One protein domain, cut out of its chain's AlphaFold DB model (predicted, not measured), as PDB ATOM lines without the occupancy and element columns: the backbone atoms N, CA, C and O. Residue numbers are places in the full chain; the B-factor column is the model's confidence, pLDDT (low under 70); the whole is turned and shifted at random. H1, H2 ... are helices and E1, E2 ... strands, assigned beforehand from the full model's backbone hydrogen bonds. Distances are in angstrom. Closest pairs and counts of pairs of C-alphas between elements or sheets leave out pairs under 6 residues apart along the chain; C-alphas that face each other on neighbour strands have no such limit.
ATOM      1  N   GLU A  31     188.726 164.413 175.427       89.12
ATOM      2  CA  GLU A  31     188.131 165.738 175.626       89.12
ATOM      3  C   GLU A  31     186.726 165.889 175.019       89.12
ATOM      4  O   GLU A  31     185.929 166.693 175.511       89.12
ATOM      5  N   LYS A  32     186.391 165.088 173.998       85.69
ATOM      6  CA  LYS A  32     185.056 165.073 173.381       85.69
ATOM      7  C   LYS A  32     183.967 164.626 174.349       85.69
ATOM      8  O   LYS A  32     182.823 165.027 174.192       85.69
ATOM      9  N   PHE A  33     184.325 163.846 175.363       88.00
ATOM     10  CA  PHE A  33     183.390 163.298 176.343       88.00
ATOM     11  C   PHE A  33     183.294 164.155 177.611       88.00
ATOM     12  O   PHE A  33     182.723 163.732 178.607       88.00
ATOM     13  N   SER A  34     183.835 165.378 177.597       85.44
ATOM     14  CA  SER A  34     183.763 166.302 178.740       85.44
ATOM     15  C   SER A  34     182.354 166.837 179.018       85.44
ATOM     16  O   SER A  34     182.065 167.276 180.132       85.44
ATOM     17  N   GLN A  35     181.475 166.807 178.016       88.19
ATOM     18  CA  GLN A  35     180.073 167.180 178.140       88.19
ATOM     19  C   GLN A  35     179.217 166.073 177.544       88.19
ATOM     20  O   GLN A  35     179.292 165.794 176.351       88.19
ATOM     21  N   TYR A  36     178.388 165.462 178.378       92.00
ATOM     22  CA  TYR A  36     177.501 164.391 177.961       92.00
ATOM     23  C   TYR A  36     176.184 164.448 178.727       92.00
ATOM     24  O   TYR A  36     176.038 165.157 179.727       92.00
ATOM     25  N   LYS A  37     175.199 163.709 178.223       93.88
ATOM     26  CA  LYS A  37     173.937 163.449 178.916       93.88
ATOM     27  C   LYS A  37     173.812 161.958 179.154       93.88
ATOM     28  O   LYS A  37     173.982 161.196 178.208       93.88
ATOM     29  N   ASP A  38     173.474 161.558 180.371       94.94
ATOM     30  CA  ASP A  38     173.241 160.149 180.683       94.94
ATOM     31  C   ASP A  38     172.130 159.574 179.799       94.94
ATOM     32  O   ASP A  38     171.053 160.164 179.658       94.94
ATOM     33  N   LEU A  39     172.396 158.404 179.223       93.62
ATOM     34  CA  LEU A  39     171.392 157.581 178.573       93.62
ATOM     35  C   LEU A  39     170.910 156.551 179.588       93.62
ATOM     36  O   LEU A  39     171.704 155.761 180.101       93.62
ATOM     37  N   LYS A  40     169.608 156.566 179.865       94.19
ATOM     38  CA  LYS A  40     168.986 155.670 180.835       94.19
ATOM     39  C   LYS A  40     167.975 154.734 180.187       94.19
ATOM     40  O   LYS A  40     167.336 155.106 179.203       94.19
ATOM     41  N   ASP A  41     167.839 153.540 180.751       93.50
ATOM     42  CA  ASP A  41     166.794 152.585 180.386       93.50
ATOM     43  C   ASP A  41     165.436 152.918 181.049       93.50
ATOM     44  O   ASP A  41     165.283 153.913 181.762       93.50
ATOM     45  N   GLU A  42     164.424 152.075 180.822       93.56
ATOM     46  CA  GLU A  42     163.077 152.232 181.405       93.56
ATOM     47  C   GLU A  42     163.042 152.096 182.939       93.56
ATOM     48  O   GLU A  42     162.036 152.418 183.572       93.56
ATOM     49  N   GLN A  43     164.126 151.609 183.542       94.88
ATOM     50  CA  GLN A  43     164.284 151.365 184.974       94.88
ATOM     51  C   GLN A  43     165.156 152.444 185.645       94.88
ATOM     52  O   GLN A  43     165.472 152.320 186.826       94.88
ATOM     53  N   ASP A  44     165.488 153.518 184.916       92.31
ATOM     54  CA  ASP A  44     166.354 154.627 185.335       92.31
ATOM     55  C   ASP A  44     167.829 154.228 185.574       92.31
ATOM     56  O   ASP A  44     168.588 154.992 186.176       92.31
ATOM     57  N   ASN A  45     168.273 153.073 185.059       92.50
ATOM     58  CA  ASN A  45     169.681 152.676 185.091       92.50
ATOM     59  C   ASN A  45     170.456 153.369 183.969       92.50
ATOM     60  O   ASN A  45     169.977 153.447 182.839       92.50
ATOM     61  N   VAL A  46     171.678 153.827 184.253       92.56
ATOM     62  CA  VAL A  46     172.556 154.418 183.234       92.56
ATOM     63  C   VAL A  46     173.178 153.305 182.390       92.56
ATOM     64  O   VAL A  46     173.943 152.492 182.901       92.56
ATOM     65  N   ILE A  47     172.860 153.287 181.096       93.62
ATOM     66  CA  ILE A  47     173.338 152.287 180.121       93.62
ATOM     67  C   ILE A  47     174.371 152.860 179.142       93.62
ATOM     68  O   ILE A  47     174.917 152.148 178.301       93.62
ATOM     69  N   GLY A  48     174.612 154.166 179.217       94.06
ATOM     70  CA  GLY A  48     175.481 154.879 178.300       94.06
ATOM     71  C   GLY A  48     175.321 156.385 178.433       94.06
ATOM     72  O   GLY A  48     174.816 156.888 179.440       94.06
ATOM     73  N   PHE A  49     175.695 157.110 177.388       94.50
ATOM     74  CA  PHE A  49     175.579 158.562 177.340       94.50
ATOM     75  C   PHE A  49     175.453 159.092 175.904       94.50
ATOM     76  O   PHE A  49     175.758 158.404 174.929       94.50
ATOM     77  N   LEU A  50     174.986 160.336 175.776       93.50
ATOM     78  CA  LEU A  50     174.951 161.092 174.528       93.50
ATOM     79  C   LEU A  50     175.980 162.223 174.523       93.50
ATOM     80  O   LEU A  50     176.007 163.025 175.459       93.50
ATOM     81  N   VAL A  51     176.710 162.354 173.416       91.81
ATOM     82  CA  VAL A  51     177.533 163.526 173.062       91.81
ATOM     83  C   VAL A  51     177.118 163.994 171.674       91.81
ATOM     84  O   VAL A  51     177.113 163.184 170.755       91.81
ATOM     85  N   ASP A  52     176.758 165.272 171.516       86.44
ATOM     86  CA  ASP A  52     176.392 165.879 170.221       86.44
ATOM     87  C   ASP A  52     175.453 165.004 169.354       86.44
ATOM     88  O   ASP A  52     175.676 164.806 168.162       86.44
ATOM     89  N   ASP A  53     174.407 164.450 169.979       84.44
ATOM     90  CA  ASP A  53     173.402 163.540 169.391       84.44
ATOM     91  C   ASP A  53     173.886 162.123 169.024       84.44
ATOM     92  O   ASP A  53     173.107 161.303 168.528       84.44
ATOM     93  N   GLN A  54     175.135 161.782 169.332       88.94
ATOM     94  CA  GLN A  54     175.671 160.432 169.209       88.94
ATOM     95  C   GLN A  54     175.546 159.664 170.525       88.94
ATOM     96  O   GLN A  54     175.921 160.163 171.584       88.94
ATOM     97  N   GLN A  55     175.022 158.440 170.449       91.56
ATOM     98  CA  GLN A  55     174.875 157.537 171.591       91.56
ATOM     99  C   GLN A  55     176.103 156.636 171.721       91.56
ATOM    100  O   GLN A  55     176.562 156.062 170.731       91.56
ATOM    101  N   TYR A  56     176.573 156.481 172.952       91.75
ATOM    102  CA  TYR A  56     177.632 155.562 173.344       91.75
ATOM    103  C   TYR A  56     177.090 154.678 174.458       91.75
ATOM    104  O   TYR A  56     176.498 155.185 175.409       91.75
ATOM    105  N   PHE A  57     177.265 153.367 174.328       92.94
ATOM    106  CA  PHE A  57     176.785 152.388 175.297       92.94
ATOM    107  C   PHE A  57     177.952 151.848 176.110       92.94
ATOM    108  O   PHE A  57     179.040 151.641 175.565       92.94
ATOM    109  N   PHE A  58     177.713 151.622 177.397       92.94
ATOM    110  CA  PHE A  58     178.694 150.990 178.263       92.94
ATOM    111  C   PHE A  58     178.747 149.479 178.008       92.94
ATOM    112  O   PHE A  58     177.713 148.842 177.802       92.94
ATOM    113  N   ASN A  59     179.952 148.914 178.027       89.88
ATOM    114  CA  ASN A  59     180.158 147.470 178.102       89.88
ATOM    115  C   ASN A  59     180.037 146.977 179.558       89.88
ATOM    116  O   ASN A  59     179.745 147.749 180.472       89.88
ATOM    117  N   GLU A  60     180.273 145.684 179.781       88.06
ATOM    118  CA  GLU A  60     180.162 145.062 181.110       88.06
ATOM    119  C   GLU A  60     181.131 145.659 182.145       88.06
ATOM    120  O   GLU A  60     180.807 145.717 183.332       88.06
ATOM    121  N   ASP A  61     182.279 146.175 181.699       87.50
ATOM    122  CA  ASP A  61     183.279 146.833 182.545       87.50
ATOM    123  C   ASP A  61     183.004 148.332 182.772       87.50
ATOM    124  O   ASP A  61     183.720 148.992 183.532       87.50
ATOM    125  N   GLY A  62     181.974 148.890 182.125       89.12
ATOM    126  CA  GLY A  62     181.640 150.317 182.159       89.12
ATOM    127  C   GLY A  62     182.449 151.189 181.192       89.12
ATOM    128  O   GLY A  62     182.303 152.409 181.215       89.12
ATOM    129  N   GLY A  63     183.300 150.595 180.354       93.00
ATOM    130  CA  GLY A  63     183.988 151.279 179.261       93.00
ATOM    131  C   GLY A  63     183.102 151.445 178.026       93.00
ATOM    132  O   GLY A  63     181.998 150.906 177.953       93.00
ATOM    133  N   TRP A  64     183.576 152.190 177.031       93.12
ATOM    134  CA  TRP A  64     182.847 152.424 175.780       93.12
ATOM    135  C   TRP A  64     183.787 152.559 174.585       93.12
ATOM    136  O   TRP A  64     184.975 152.853 174.718       93.12
ATOM    137  N   ILE A  65     183.230 152.363 173.391       90.50
ATOM    138  CA  ILE A  65     183.960 152.419 172.122       90.50
ATOM    139  C   ILE A  65     183.393 153.563 171.284       90.50
ATOM    140  O   ILE A  65     182.173 153.714 171.168       90.50
ATOM    141  N   ASP A  66     184.265 154.386 170.701       88.38
ATOM    142  CA  ASP A  66     183.844 155.415 169.752       88.38
ATOM    143  C   ASP A  66     183.695 154.887 168.315       88.38
ATOM    144  O   ASP A  66     184.055 153.761 167.986       88.38
ATOM    145  N   TYR A  67     183.175 155.719 167.410       80.75
ATOM    146  CA  TYR A  67     182.964 155.307 166.017       80.75
ATOM    147  C   TYR A  67     184.260 154.989 165.248       80.75
ATOM    148  O   TYR A  67     184.192 154.407 164.168       80.75
ATOM    149  N   ASN A  68     185.424 155.403 165.756       80.62
ATOM    150  CA  ASN A  68     186.727 155.090 165.176       80.62
ATOM    151  C   ASN A  68     187.319 153.800 165.761       80.62
ATOM    152  O   ASN A  68     188.454 153.458 165.431       80.62
ATOM    153  N   GLY A  69     186.592 153.113 166.646       83.81
ATOM    154  CA  GLY A  69     187.084 151.944 167.362       83.81
ATOM    155  C   GLY A  69     187.981 152.290 168.548       83.81
ATOM    156  O   GLY A  69     188.579 151.386 169.116       83.81
ATOM    157  N   CYS A  70     188.113 153.557 168.954       89.00
ATOM    158  CA  CYS A  70     188.889 153.908 170.144       89.00
ATOM    159  C   CYS A  70     188.126 153.469 171.394       89.00
ATOM    160  O   CYS A  70     186.998 153.909 171.619       89.00
ATOM    161  N   TYR A  71     188.754 152.624 172.205       92.31
ATOM    162  CA  TYR A  71     188.217 152.172 173.479       92.31
ATOM    163  C   TYR A  71     188.664 153.079 174.619       92.31
ATOM    164  O   TYR A  71     189.846 153.437 174.714       92.31
ATOM    165  N   TYR A  72     187.716 153.394 175.495       93.62
ATOM    166  CA  TYR A  72     187.923 154.131 176.730       93.62
ATOM    167  C   TYR A  72     187.424 153.285 177.897       93.62
ATOM    168  O   TYR A  72     186.366 152.657 177.806       93.62
ATOM    169  N   ASP A  73     188.188 153.255 178.983       92.88
ATOM    170  CA  ASP A  73     187.773 152.566 180.198       92.88
ATOM    171  C   ASP A  73     186.657 153.329 180.936       92.88
ATOM    172  O   ASP A  73     186.238 154.419 180.545       92.88
ATOM    173  N   LYS A  74     186.178 152.760 182.045       91.12
ATOM    174  CA  LYS A  74     185.144 153.371 182.895       91.12
ATOM    175  C   LYS A  74     185.519 154.740 183.481       91.12
ATOM    176  O   LYS A  74     184.640 155.452 183.960       91.12
ATOM    177  N   GLU A  75     186.805 155.092 183.505       90.25
ATOM    178  CA  GLU A  75     187.305 156.398 183.955       90.25
ATOM    179  C   GLU A  75     187.455 157.384 182.780       90.25
ATOM    180  O   GLU A  75     187.916 158.516 182.960       90.25
ATOM    181  N   GLY A  76     187.069 156.968 181.569       88.12
ATOM    182  CA  GLY A  76     187.208 157.732 180.335       88.12
ATOM    183  C   GLY A  76     188.644 157.879 179.860       88.12
ATOM    184  O   GLY A  76     188.926 158.757 179.038       88.12
ATOM    185  N   GLN A  77     189.561 157.051 180.364       91.31
ATOM    186  CA  GLN A  77     190.933 157.042 179.886       91.31
ATOM    187  C   GLN A  77     191.030 156.200 178.612       91.31
ATOM    188  O   GLN A  77     190.392 155.150 178.520       91.31
ATOM    189  N   PRO A  78     191.826 156.634 177.619       91.56
ATOM    190  CA  PRO A  78     192.199 155.785 176.492       91.56
ATOM    191  C   PRO A  78     192.669 154.425 177.000       91.56
ATOM    192  O   PRO A  78     193.496 154.384 177.899       91.56
ATOM    193  N   ALA A  79     192.176 153.324 176.448       90.69
ATOM    194  CA  ALA A  79     192.579 151.980 176.876       90.69
ATOM    195  C   ALA A  79     193.069 151.110 175.711       90.69
ATOM    196  O   ALA A  79     193.855 150.192 175.920       90.69
ATOM    197  N   GLY A  80     192.669 151.432 174.481       89.81
ATOM    198  CA  GLY A  80     193.110 150.711 173.292       89.81
ATOM    199  C   GLY A  80     192.187 150.938 172.104       89.81
ATOM    200  O   GLY A  80     191.486 151.951 172.048       89.81
ATOM    201  N   TRP A  81     192.156 149.986 171.179       88.50
ATOM    202  CA  TRP A  81     191.275 149.999 170.018       88.50
ATOM    203  C   TRP A  81     190.567 148.661 169.843       88.50
ATOM    204  O   TRP A  81     191.194 147.611 169.931       88.50
ATOM    205  N   PHE A  82     189.278 148.702 169.522       84.88
ATOM    206  CA  PHE A  82     188.567 147.574 168.932       84.88
ATOM    207  C   PHE A  82     188.562 147.732 167.415       84.88
ATOM    208  O   PHE A  82     188.130 148.755 166.880       84.88
ATOM    209  N   VAL A  83     189.073 146.721 166.719       78.75
ATOM    210  CA  VAL A  83     189.237 146.732 165.264       78.75
ATOM    211  C   VAL A  83     188.476 145.559 164.659       78.75
ATOM    212  O   VAL A  83     188.603 144.425 165.112       78.75
ATOM    213  N   LEU A  84     187.705 145.835 163.607       72.31
ATOM    214  CA  LEU A  84     187.081 144.814 162.764       72.31
ATOM    215  C   LEU A  84     188.037 144.461 161.623       72.31
ATOM    216  O   LEU A  84     188.399 145.331 160.824       72.31
ATOM    217  N   HIS A  85     188.438 143.195 161.502       65.56
ATOM    218  CA  HIS A  85     189.320 142.804 160.405       65.56
ATOM    219  C   HIS A  85     188.578 142.776 159.058       65.56
ATOM    220  O   HIS A  85     187.429 142.338 158.959       65.56
ATOM    221  N   PRO A  86     189.225 143.208 157.960       53.03
ATOM    222  CA  PRO A  86     188.657 143.060 156.631       53.03
ATOM    223  C   PRO A  86     188.478 141.574 156.304       53.03
ATOM    224  O   PRO A  86     189.450 140.852 156.113       53.03
ATOM    225  N   GLY A  87     187.225 141.132 156.216       56.75
ATOM    226  CA  GLY A  87     186.869 139.731 155.967       56.75
ATOM    227  C   GLY A  87     186.248 139.031 157.175       56.75
ATOM    228  O   GLY A  87     185.531 138.053 156.974       56.75
ATOM    229  N   ASP A  88     186.419 139.583 158.378       61.69
ATOM    230  CA  ASP A  88     185.680 139.186 159.575       61.69
ATOM    231  C   ASP A  88     184.885 140.387 160.101       61.69
ATOM    232  O   ASP A  88     185.373 141.254 160.819       61.69
ATOM    233  N   VAL A  89     183.633 140.470 159.654       58.91
ATOM    234  CA  VAL A  89     182.697 141.532 160.055       58.91
ATOM    235  C   VAL A  89     181.955 141.202 161.351       58.91
ATOM    236  O   VAL A  89     181.067 141.963 161.745       58.91
ATOM    237  N   VAL A  90     182.260 140.052 161.954       63.81
ATOM    238  CA  VAL A  90     181.537 139.503 163.102       63.81
ATOM    239  C   VAL A  90     182.375 139.611 164.371       63.81
ATOM    240  O   VAL A  90     181.802 139.881 165.422       63.81
ATOM    241  N   HIS A  91     183.700 139.471 164.275       70.00
ATOM    242  CA  HIS A  91     184.593 139.519 165.432       70.00
ATOM    243  C   HIS A  91     185.403 140.817 165.505       70.00
ATOM    244  O   HIS A  91     186.110 141.209 164.574       70.00
ATOM    245  N   GLU A  92     185.288 141.484 166.651       75.69
ATOM    246  CA  GLU A  92     186.078 142.653 167.024       75.69
ATOM    247  C   GLU A  92     187.310 142.192 167.805       75.69
ATOM    248  O   GLU A  92     187.205 141.405 168.744       75.69
ATOM    249  N   HIS A  93     188.479 142.700 167.433       81.00
ATOM    250  CA  HIS A  93     189.745 142.373 168.078       81.00
ATOM    251  C   HIS A  93     190.231 143.558 168.901       81.00
ATOM    252  O   HIS A  93     190.256 144.687 168.401       81.00
ATOM    253  N   PHE A  94     190.626 143.300 170.148       84.25
ATOM    254  CA  PHE A  94     191.164 144.329 171.027       84.25
ATOM    255  C   PHE A  94     192.678 144.474 170.846       84.25
ATOM    256  O   PHE A  94     193.434 143.500 170.825       84.25
ATOM    257  N   TYR A  95     193.110 145.722 170.735       83.56
ATOM    258  CA  TYR A  95     194.501 146.129 170.673       83.56
ATOM    259  C   TYR A  95     194.769 147.105 171.809       83.56
ATOM    260  O   TYR A  95     193.984 148.030 172.014       83.56
ATOM    261  N   ASP A  96     195.867 146.922 172.536       83.44
ATOM    262  CA  ASP A  96     196.246 147.825 173.623       83.44
ATOM    263  C   ASP A  96     196.671 149.214 173.109       83.44
ATOM    264  O   ASP A  96     196.721 149.470 171.905       83.44
ATOM    265  N   GLN A  97     196.983 150.132 174.030       82.25
ATOM    266  CA  GLN A  97     197.433 151.494 173.705       82.25
ATOM    267  C   GLN A  97     198.724 151.548 172.868       82.25
ATOM    268  O   GLN A  97     198.962 152.543 172.179       82.25
ATOM    269  N   ASP A  98     199.546 150.502 172.920       75.81
ATOM    270  CA  ASP A  98     200.774 150.377 172.139       75.81
ATOM    271  C   ASP A  98     200.507 149.764 170.744       75.81
ATOM    272  O   ASP A  98     201.395 149.719 169.887       75.81
ATOM    273  N   GLY A  99     199.264 149.345 170.480       71.88
ATOM    274  CA  GLY A  99     198.819 148.756 169.222       71.88
ATOM    275  C   GLY A  99     199.136 147.266 169.099       71.88
ATOM    276  O   GLY A  99     199.156 146.746 167.977       71.88
ATOM    277  N   PHE A 100     199.402 146.577 170.212       72.56
ATOM    278  CA  PHE A 100     199.585 145.130 170.241       72.56
ATOM    279  C   PHE A 100     198.258 144.409 170.435       72.56
ATOM    280  O   PHE A 100     197.397 144.838 171.197       72.56
ATOM    281  N   TYR A 101     198.111 143.285 169.735       78.19
ATOM    282  CA  TYR A 101     196.939 142.434 169.859       78.19
ATOM    283  C   TYR A 101     196.855 141.807 171.252       78.19
ATOM    284  O   TYR A 101     197.830 141.206 171.716       78.19
ATOM    285  N   VAL A 102     195.680 141.892 171.873       77.00
ATOM    286  CA  VAL A 102     195.377 141.233 173.143       77.00
ATOM    287  C   VAL A 102     194.374 140.107 172.866       77.00
ATOM    288  O   VAL A 102     193.218 140.397 172.554       77.00
ATOM    289  N   PRO A 103     194.787 138.829 172.953       73.25
ATOM    290  CA  PRO A 103     193.880 137.708 172.736       73.25
ATOM    291  C   PRO A 103     192.790 137.691 173.809       73.25
ATOM    292  O   PRO A 103     193.085 137.815 175.001       73.25
ATOM    293  N   SER A 104     191.539 137.523 173.384       65.69
ATOM    294  CA  SER A 104     190.411 137.329 174.293       65.69
ATOM    295  C   SER A 104     190.506 135.970 174.999       65.69
ATOM    296  O   SER A 104     191.116 135.025 174.491       65.69
ATOM    297  N   ASP A 105     189.902 135.847 176.184       56.94
ATOM    298  CA  ASP A 105     189.876 134.586 176.944       56.94
ATOM    299  C   ASP A 105     189.246 133.420 176.154       56.94
ATOM    300  O   ASP A 105     189.689 132.281 176.299       56.94
ATOM    301  N   ASP A 106     188.300 133.698 175.251       54.91
ATOM    302  CA  ASP A 106     187.704 132.698 174.354       54.91
ATOM    303  C   ASP A 106     188.676 132.189 173.270       54.91
ATOM    304  O   ASP A 106     188.594 131.034 172.851       54.91
ATOM    305  N   GLU A 107     189.647 133.002 172.842       51.81
ATOM    306  CA  GLU A 107     190.688 132.596 171.884       51.81
ATOM    307  C   GLU A 107     191.896 131.917 172.546       51.81
ATOM    308  O   GLU A 107     192.676 131.222 171.887       51.81
ATOM    309  N   ASN A 108     192.040 132.052 173.867       47.03
ATOM    310  CA  ASN A 108     193.068 131.344 174.632       47.03
ATOM    311  C   ASN A 108     192.795 129.832 174.760       47.03
ATOM    312  O   ASN A 108     193.672 129.095 175.213       47.03
TER     313      ASN A 108
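What this domain is: This is residues 31 to 108 of the 127 residues of an uncharacterized protein of Paramecium tetraurelia (UniProt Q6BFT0). Two small three-stranded sheets, E1 E2 E3 and E4 E5 E6, follow one another along the longest axis, joined by residues 58 to 69, with a short helix, H1, before the first sheet. Residues 64 to 65 of the joining stretch pair with E4, and residues 101 to 102 of the last stretch fold back on E6. The printed part has 78 residues, with one named helix, then six named strands; each sheet is an antiparallel meander, each strand the neighbour of the one before. The class is mostly strand, with 33 residues in named elements, under half. It is only just compact, close to loose, with a radius of gyration of the C-alphas of 13.8 A and spans of 37 by 27 by 23 A.

Where its parts are: H1, residues 31 to 34, begins at C-alpha 31 (188.131, 165.738, 175.626). E1 is residues 37 to 40, E2 46 to 51, 14.5 A long, and E3 54 to 57. E4 is residues 70 to 72, E5 78 to 84, 18.3 A, and E6 92 to 96, 13.2 A, ending at C-alpha 96 (196.246, 147.825, 173.623).

How they stand to each other: H1 is only just on the first sheet, with 5 pairs of C-alphas within 10 A, and only grazes it with residues 32 to 34; it is too short for an O i to N i+4 pair. Hairpin E1 and E2 has N 39 and O 48 within hydrogen-bond range at 2.9 A; hairpin E2 and E3, N 54 and O 51 at 2.8 A. E3 and E4 are apart. Hairpin E4 and E5 has N 71 and O 80 at 2.8 A; hairpin E5 and E6, N 95 and O 81 at 2.8 A.

The domain as a whole: The C-alphas farthest apart, of Glu 42 and Asp 98, are 38.9 A apart. The printed part has no cut; the link E3 to E4, 12 residues, is long. Residues 85 to 90 and 104 to 108 have pLDDT under 70.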